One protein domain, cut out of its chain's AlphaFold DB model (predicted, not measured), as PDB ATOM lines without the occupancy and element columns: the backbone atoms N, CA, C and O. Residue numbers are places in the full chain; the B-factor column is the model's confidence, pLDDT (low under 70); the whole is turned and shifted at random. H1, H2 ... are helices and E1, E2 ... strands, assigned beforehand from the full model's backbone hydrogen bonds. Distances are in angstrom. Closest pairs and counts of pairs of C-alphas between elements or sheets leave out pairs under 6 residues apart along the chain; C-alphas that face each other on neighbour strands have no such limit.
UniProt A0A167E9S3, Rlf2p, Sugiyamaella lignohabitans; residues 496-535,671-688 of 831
ATOM      1  N   PHE A 496     101.238 286.007 138.840       57.28
ATOM      2  CA  PHE A 496     100.115 286.057 137.915       57.28
ATOM      3  C   PHE A 496      99.153 287.139 138.430       57.28
ATOM      4  O   PHE A 496      98.641 287.021 139.544       57.28
ATOM      5  N   SER A 497      98.958 288.222 137.676       58.66
ATOM      6  CA  SER A 497      97.969 289.253 138.001       58.66
ATOM      7  C   SER A 497      96.609 288.816 137.448       58.66
ATOM      8  O   SER A 497      96.448 288.850 136.226       58.66
ATOM      9  N   PRO A 498      95.645 288.380 138.281       67.25
ATOM     10  CA  PRO A 498      94.341 287.970 137.776       67.25
ATOM     11  C   PRO A 498      93.569 289.177 137.232       67.25
ATOM     12  O   PRO A 498      93.679 290.278 137.771       67.25
ATOM     13  N   ASP A 499      92.736 288.950 136.210       72.25
ATOM     14  CA  ASP A 499      91.887 289.984 135.587       72.25
ATOM     15  C   ASP A 499      90.957 290.698 136.589       72.25
ATOM     16  O   ASP A 499      90.478 291.798 136.310       72.25
ATOM     17  N   LYS A 500      90.655 290.037 137.716       77.88
ATOM     18  CA  LYS A 500      89.830 290.515 138.832       77.88
ATOM     19  C   LYS A 500      90.323 289.927 140.148       77.88
ATOM     20  O   LYS A 500      90.766 288.777 140.177       77.88
ATOM     21  N   THR A 501      90.195 290.661 141.250       81.50
ATOM     22  CA  THR A 501      90.437 290.083 142.584       81.50
ATOM     23  C   THR A 501      89.295 289.159 143.023       81.50
ATOM     24  O   THR A 501      88.163 289.262 142.551       81.50
ATOM     25  N   THR A 502      89.562 288.278 143.994       80.56
ATOM     26  CA  THR A 502      88.530 287.437 144.631       80.56
ATOM     27  C   THR A 502      87.373 288.275 145.189       80.56
ATOM     28  O   THR A 502      86.215 287.883 145.073       80.56
ATOM     29  N   VAL A 503      87.674 289.461 145.735       83.69
ATOM     30  CA  VAL A 503      86.680 290.397 146.283       83.69
ATOM     31  C   VAL A 503      85.765 290.939 145.183       83.69
ATOM     32  O   VAL A 503      84.549 290.944 145.353       83.69
ATOM     33  N   GLU A 504      86.315 291.330 144.031       84.25
ATOM     34  CA  GLU A 504      85.518 291.767 142.874       84.25
ATOM     35  C   GLU A 504      84.640 290.642 142.314       84.25
ATOM     36  O   GLU A 504      83.510 290.896 141.906       84.25
ATOM     37  N   ILE A 505      85.125 289.396 142.297       82.94
ATOM     38  CA  ILE A 505      84.332 288.248 141.826       82.94
ATOM     39  C   ILE A 505      83.146 287.998 142.769       82.94
ATOM     40  O   ILE A 505      82.020 287.877 142.289       82.94
ATOM     41  N   ILE A 506      83.359 288.032 144.088       82.81
ATOM     42  CA  ILE A 506      82.284 287.931 145.092       82.81
ATOM     43  C   ILE A 506      81.289 289.100 144.960       82.81
ATOM     44  O   ILE A 506      80.077 288.896 144.993       82.81
ATOM     45  N   GLN A 507      81.763 290.327 144.726       83.69
ATOM     46  CA  GLN A 507      80.885 291.479 144.471       83.69
ATOM     47  C   GLN A 507      80.067 291.325 143.175       83.69
ATOM     48  O   GLN A 507      78.913 291.750 143.123       83.69
ATOM     49  N   LEU A 508      80.618 290.687 142.139       81.56
ATOM     50  CA  LEU A 508      79.914 290.410 140.880       81.56
ATOM     51  C   LEU A 508      78.897 289.266 140.989       81.56
ATOM     52  O   LEU A 508      77.893 289.295 140.278       81.56
ATOM     53  N   MET A 509      79.120 288.308 141.896       78.50
ATOM     54  CA  MET A 509      78.107 287.326 142.303       78.50
ATOM     55  C   MET A 509      76.950 288.031 143.020       78.50
ATOM     56  O   MET A 509      75.807 287.949 142.580       78.50
ATOM     57  N   ASN A 510      77.256 288.808 144.063       81.31
ATOM     58  CA  ASN A 510      76.257 289.464 144.916       81.31
ATOM     59  C   ASN A 510      75.433 290.550 144.196       81.31
ATOM     60  O   ASN A 510      74.359 290.916 144.664       81.31
ATOM     61  N   THR A 511      75.918 291.075 143.069       80.56
ATOM     62  CA  THR A 511      75.185 292.032 142.216       80.56
ATOM     63  C   THR A 511      74.398 291.370 141.082       80.56
ATOM     64  O   THR A 511      73.756 292.077 140.308       80.56
ATOM     65  N   GLY A 512      74.455 290.038 140.933       74.44
ATOM     66  CA  GLY A 512      73.791 289.306 139.844       74.44
ATOM     67  C   GLY A 512      74.283 289.680 138.438       74.44
ATOM     68  O   GLY A 512      73.643 289.348 137.444       74.44
ATOM     69  N   SER A 513      75.410 290.396 138.331       71.12
ATOM     70  CA  SER A 513      75.867 291.014 137.078       71.12
ATOM     71  C   SER A 513      76.521 290.025 136.104       71.12
ATOM     72  O   SER A 513      76.809 290.398 134.964       71.12
ATOM     73  N   LEU A 514      76.809 288.799 136.544       77.25
ATOM     74  CA  LEU A 514      77.480 287.751 135.777       77.25
ATOM     75  C   LEU A 514      76.647 286.468 135.792       77.25
ATOM     76  O   LEU A 514      76.040 286.121 136.800       77.25
ATOM     77  N   THR A 515      76.685 285.720 134.690       80.69
ATOM     78  CA  THR A 515      76.153 284.357 134.669       80.69
ATOM     79  C   THR A 515      77.019 283.428 135.514       80.69
ATOM     80  O   THR A 515      78.245 283.539 135.530       80.69
ATOM     81  N   GLU A 516      76.371 282.466 136.165       77.31
ATOM     82  CA  GLU A 516      76.974 281.402 136.974       77.31
ATOM     83  C   GLU A 516      78.227 280.785 136.324       77.31
ATOM     84  O   GLU A 516      79.319 280.825 136.888       77.31
ATOM     85  N   SER A 517      78.122 280.320 135.075       78.25
ATOM     86  CA  SER A 517      79.242 279.715 134.340       78.25
ATOM     87  C   SER A 517      80.435 280.667 134.168       78.25
ATOM     88  O   SER A 517      81.582 280.224 134.156       78.25
ATOM     89  N   ARG A 518      80.191 281.984 134.072       79.62
ATOM     90  CA  ARG A 518      81.241 283.010 133.969       79.62
ATOM     91  C   ARG A 518      81.849 283.363 135.329       79.62
ATOM     92  O   ARG A 518      83.002 283.787 135.367       79.62
ATOM     93  N   VAL A 519      81.124 283.164 136.433       81.12
ATOM     94  CA  VAL A 519      81.701 283.184 137.788       81.12
ATOM     95  C   VAL A 519      82.678 282.018 137.941       81.12
ATOM     96  O   VAL A 519      83.836 282.249 138.282       81.12
ATOM     97  N   MET A 520      82.270 280.794 137.585       79.00
ATOM     98  CA  MET A 520      83.134 279.606 137.668       79.00
ATOM     99  C   MET A 520      84.394 279.732 136.796       79.00
ATOM    100  O   MET A 520      85.499 279.414 137.236       79.00
ATOM    101  N   GLU A 521      84.262 280.283 135.584       81.88
ATOM    102  CA  GLU A 521      85.398 280.568 134.695       81.88
ATOM    103  C   GLU A 521      86.390 281.591 135.286       81.88
ATOM    104  O   GLU A 521      87.578 281.550 134.965       81.88
ATOM    105  N   LEU A 522      85.931 282.515 136.139       81.88
ATOM    106  CA  LEU A 522      86.793 283.478 136.833       81.88
ATOM    107  C   LEU A 522      87.418 282.881 138.101       81.88
ATOM    108  O   LEU A 522      88.605 283.096 138.335       81.88
ATOM    109  N   LEU A 523      86.667 282.095 138.879       80.44
ATOM    110  CA  LEU A 523      87.176 281.407 140.072       80.44
ATOM    111  C   LEU A 523      88.299 280.420 139.721       80.44
ATOM    112  O   LEU A 523      89.352 280.439 140.356       80.44
ATOM    113  N   ASN A 524      88.138 279.634 138.652       78.19
ATOM    114  CA  ASN A 524      89.171 278.701 138.182       78.19
ATOM    115  C   ASN A 524      90.440 279.400 137.643       78.19
ATOM    116  O   ASN A 524      91.494 278.769 137.565       78.19
ATOM    117  N   LYS A 525      90.365 280.700 137.314       77.12
ATOM    118  CA  LYS A 525      91.509 281.539 136.904       77.12
ATOM    119  C   LYS A 525      92.166 282.301 138.056       77.12
ATOM    120  O   LYS A 525      93.147 283.004 137.820       77.12
ATOM    121  N   LEU A 526      91.664 282.197 139.288       79.75
ATOM    122  CA  LEU A 526      92.341 282.804 140.432       79.75
ATOM    123  C   LEU A 526      93.649 282.054 140.760       79.75
ATOM    124  O   LEU A 526      93.706 280.822 140.650       79.75
ATOM    125  N   PRO A 527      94.703 282.765 141.207       74.38
ATOM    126  CA  PRO A 527      95.965 282.151 141.606       74.38
ATOM    127  C   PRO A 527      95.799 281.378 142.923       74.38
ATOM    128  O   PRO A 527      95.979 281.913 144.018       74.38
ATOM    129  N   ARG A 528      95.455 280.091 142.817       72.88
ATOM    130  CA  ARG A 528      95.413 279.148 143.945       72.88
ATOM    131  C   ARG A 528      96.836 278.722 144.316       72.88
ATOM    132  O   ARG A 528      97.642 278.458 143.426       72.88
ATOM    133  N   ARG A 529      97.132 278.615 145.616       74.00
ATOM    134  CA  ARG A 529      98.407 278.104 146.146       74.00
ATOM    135  C   ARG A 529      98.159 276.789 146.873       74.00
ATOM    136  O   ARG A 529      97.473 276.784 147.890       74.00
ATOM    137  N   HIS A 530      98.727 275.696 146.377       71.81
ATOM    138  CA  HIS A 530      98.693 274.413 147.070       71.81
ATOM    139  C   HIS A 530      99.880 274.326 148.038       71.81
ATOM    140  O   HIS A 530     101.023 274.610 147.670       71.81
ATOM    141  N   LEU A 531      99.595 273.959 149.287       75.44
ATOM    142  CA  LEU A 531     100.572 273.774 150.356       75.44
ATOM    143  C   LEU A 531     100.465 272.331 150.841       75.44
ATOM    144  O   LEU A 531      99.563 272.012 151.612       75.44
ATOM    145  N   LYS A 532     101.377 271.464 150.393       69.31
ATOM    146  CA  LYS A 532     101.452 270.087 150.886       69.31
ATOM    147  C   LYS A 532     102.637 269.946 151.821       69.31
ATOM    148  O   LYS A 532     103.791 269.942 151.392       69.31
ATOM    149  N   PHE A 533     102.338 269.824 153.105       65.75
ATOM    150  CA  PHE A 533     103.320 269.419 154.099       65.75
ATOM    151  C   PHE A 533     103.610 267.923 153.954       65.75
ATOM    152  O   PHE A 533     102.788 267.159 153.447       65.75
ATOM    153  N   ALA A 534     104.799 267.505 154.378       64.12
ATOM    154  CA  ALA A 534     105.089 266.092 154.522       64.12
ATOM    155  C   ALA A 534     104.454 265.607 155.831       64.12
ATOM    156  O   ALA A 534     104.868 266.039 156.907       64.12
ATOM    157  N   GLU A 535     103.454 264.734 155.741       61.31
ATOM    158  CA  GLU A 535     102.852 264.099 156.913       61.31
ATOM    159  C   GLU A 535     103.880 263.199 157.598       61.31
ATOM    160  O   GLU A 535     104.184 262.098 157.136       61.31
ATOM    161  N   LEU A 671     105.782 270.732 149.471       69.56
ATOM    162  CA  LEU A 671     105.454 271.211 148.130       69.56
ATOM    163  C   LEU A 671     104.671 272.525 148.216       69.56
ATOM    164  O   LEU A 671     103.706 272.648 148.974       69.56
ATOM    165  N   VAL A 672     105.100 273.508 147.426       73.19
ATOM    166  CA  VAL A 672     104.511 274.850 147.361       73.19
ATOM    167  C   VAL A 672     104.251 275.183 145.895       73.19
ATOM    168  O   VAL A 672     105.068 275.836 145.247       73.19
ATOM    169  N   ALA A 673     103.117 274.714 145.383       73.81
ATOM    170  CA  ALA A 673     102.727 274.868 143.983       73.81
ATOM    171  C   ALA A 673     101.716 276.012 143.803       73.81
ATOM    172  O   ALA A 673     100.966 276.349 144.724       73.81
ATOM    173  N   TRP A 674     101.661 276.582 142.600       76.94
ATOM    174  CA  TRP A 674     100.644 277.556 142.196       76.94
ATOM    175  C   TRP A 674      99.854 277.039 140.994       76.94
ATOM    176  O   TRP A 674     100.377 276.303 140.164       76.94
ATOM    177  N   ASN A 675      98.597 277.464 140.877       72.56
ATOM    178  CA  ASN A 675      97.740 277.195 139.720       72.56
ATOM    179  C   ASN A 675      98.111 278.107 138.530       72.56
ATOM    180  O   ASN A 675      97.272 278.843 138.017       72.56
ATOM    181  N   ASP A 676      99.392 278.115 138.150       72.12
ATOM    182  CA  ASP A 676      99.975 278.922 137.066       72.12
ATOM    183  C   ASP A 676     100.272 278.102 135.793       72.12
ATOM    184  O   ASP A 676     100.785 278.633 134.808       72.12
ATOM    185  N   GLY A 677      99.927 276.810 135.804       68.12
ATOM    186  CA  GLY A 677     100.160 275.868 134.710       68.12
ATOM    187  C   GLY A 677     101.499 275.125 134.769       68.12
ATOM    188  O   GLY A 677     101.753 274.311 133.885       68.12
ATOM    189  N   THR A 678     102.340 275.349 135.787       73.69
ATOM    190  CA  THR A 678     103.591 274.584 135.966       73.69
ATOM    191  C   THR A 678     103.346 273.135 136.399       73.69
ATOM    192  O   THR A 678     103.966 272.221 135.857       73.69
ATOM    193  N   GLU A 679     102.410 272.906 137.325       74.75
ATOM    194  CA  GLU A 679     102.073 271.579 137.865       74.75
ATOM    195  C   GLU A 679     100.548 271.304 137.807       74.75
ATOM    196  O   GLU A 679      99.908 271.143 138.848       74.75
ATOM    197  N   PRO A 680      99.924 271.246 136.609       72.00
ATOM    198  CA  PRO A 680      98.461 271.182 136.458       72.00
ATOM    199  C   PRO A 680      97.832 269.969 137.157       72.00
ATOM    200  O   PRO A 680      96.818 270.115 137.829       72.00
ATOM    201  N   HIS A 681      98.512 268.821 137.132       76.88
ATOM    202  CA  HIS A 681      98.098 267.565 137.769       76.88
ATOM    203  C   HIS A 681      97.810 267.651 139.285       76.88
ATOM    204  O   HIS A 681      97.146 266.777 139.833       76.88
ATOM    205  N   ILE A 682      98.298 268.687 139.978       78.25
ATOM    206  CA  ILE A 682      97.960 268.961 141.387       78.25
ATOM    207  C   ILE A 682      96.560 269.581 141.499       78.25
ATOM    208  O   ILE A 682      95.839 269.347 142.465       78.25
ATOM    209  N   PHE A 683      96.181 270.389 140.509       78.12
ATOM    210  CA  PHE A 683      94.977 271.215 140.486       78.12
ATOM    211  C   PHE A 683      93.825 270.600 139.681       78.12
ATOM    212  O   PHE A 683      92.679 270.975 139.928       78.12
ATOM    213  N   ASP A 684      94.106 269.635 138.799       75.81
ATOM    214  CA  ASP A 684      93.121 268.886 137.999       75.81
ATOM    215  C   ASP A 684      92.073 268.153 138.865       75.81
ATOM    216  O   ASP A 684      90.929 267.984 138.453       75.81
ATOM    217  N   HIS A 685      92.444 267.749 140.087       69.25
ATOM    218  CA  HIS A 685      91.548 267.099 141.055       69.25
ATOM    219  C   HIS A 685      90.833 268.078 142.006       69.25
ATOM    220  O   HIS A 685      90.035 267.650 142.836       69.25
ATOM    221  N   MET A 686      91.118 269.382 141.922       72.81
ATOM    222  CA  MET A 686      90.504 270.412 142.766       72.81
ATOM    223  C   MET A 686      89.470 271.207 141.962       72.81
ATOM    224  O   MET A 686      89.761 272.297 141.461       72.81
ATOM    225  N   GLU A 687      88.257 270.672 141.850       67.69
ATOM    226  CA  GLU A 687      87.112 271.396 141.291       67.69
ATOM    227  C   GLU A 687      86.631 272.503 142.251       67.69
ATOM    228  O   GLU A 687      86.713 272.376 143.472       67.69
ATOM    229  N   THR A 688      86.132 273.609 141.696       69.25
ATOM    230  CA  THR A 688      85.310 274.572 142.442       69.25
ATOM    231  C   THR A 688      83.863 274.411 141.989       69.25
ATOM    232  O   THR A 688      83.608 274.312 140.792       69.25
TER     233      THR A 688
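What this domain is: This is residues 496 to 535 and 671 to 688 of the 831 residues of the protein "Rlf2p" of Sugiyamaella lignohabitans (UniProt A0A167E9S3). A helical hairpin, H1 and H2, makes one end; a two-stranded antiparallel ribbon, E1 and E2, with short helix H3 near E2, makes the other. The printed part has 58 residues, ordered H1, H2, E1, E2, H3, class mixed. It is loose, radius of gyration of the C-alphas 13.3 A, spanning 41 by 21 by 20 A.

Where its parts are: Find C-alpha 502 at (88.530, 287.437, 144.631); H1 runs to residue 510, 12.4 A. Then come H2, residues 516 to 523, 10.7 A, E1, 529 to 532, E2, 671 to 674, and H3, 680 to 683, ending at (94.977, 271.215, 140.486).

How they stand to each other: H1 and H2 touch, opposite ways at a shallow tilt of 10 degrees; closest are C-alphas 505 and 519, 7.0 A. Both have every O i to N i+4 pair within hydrogen-bond range; H3 is too short. Between antiparallel E1 and E2, find N 530 and O 673 within hydrogen-bond range, 2.9 A. H1 and E1, for instance, are apart.

The domain as a whole: Residues 536 to 670 are cut out; C-alphas 535 and 671 are 11.6 A apart. Links printed whole are tight. Twelve printed residues have pLDDT under 70.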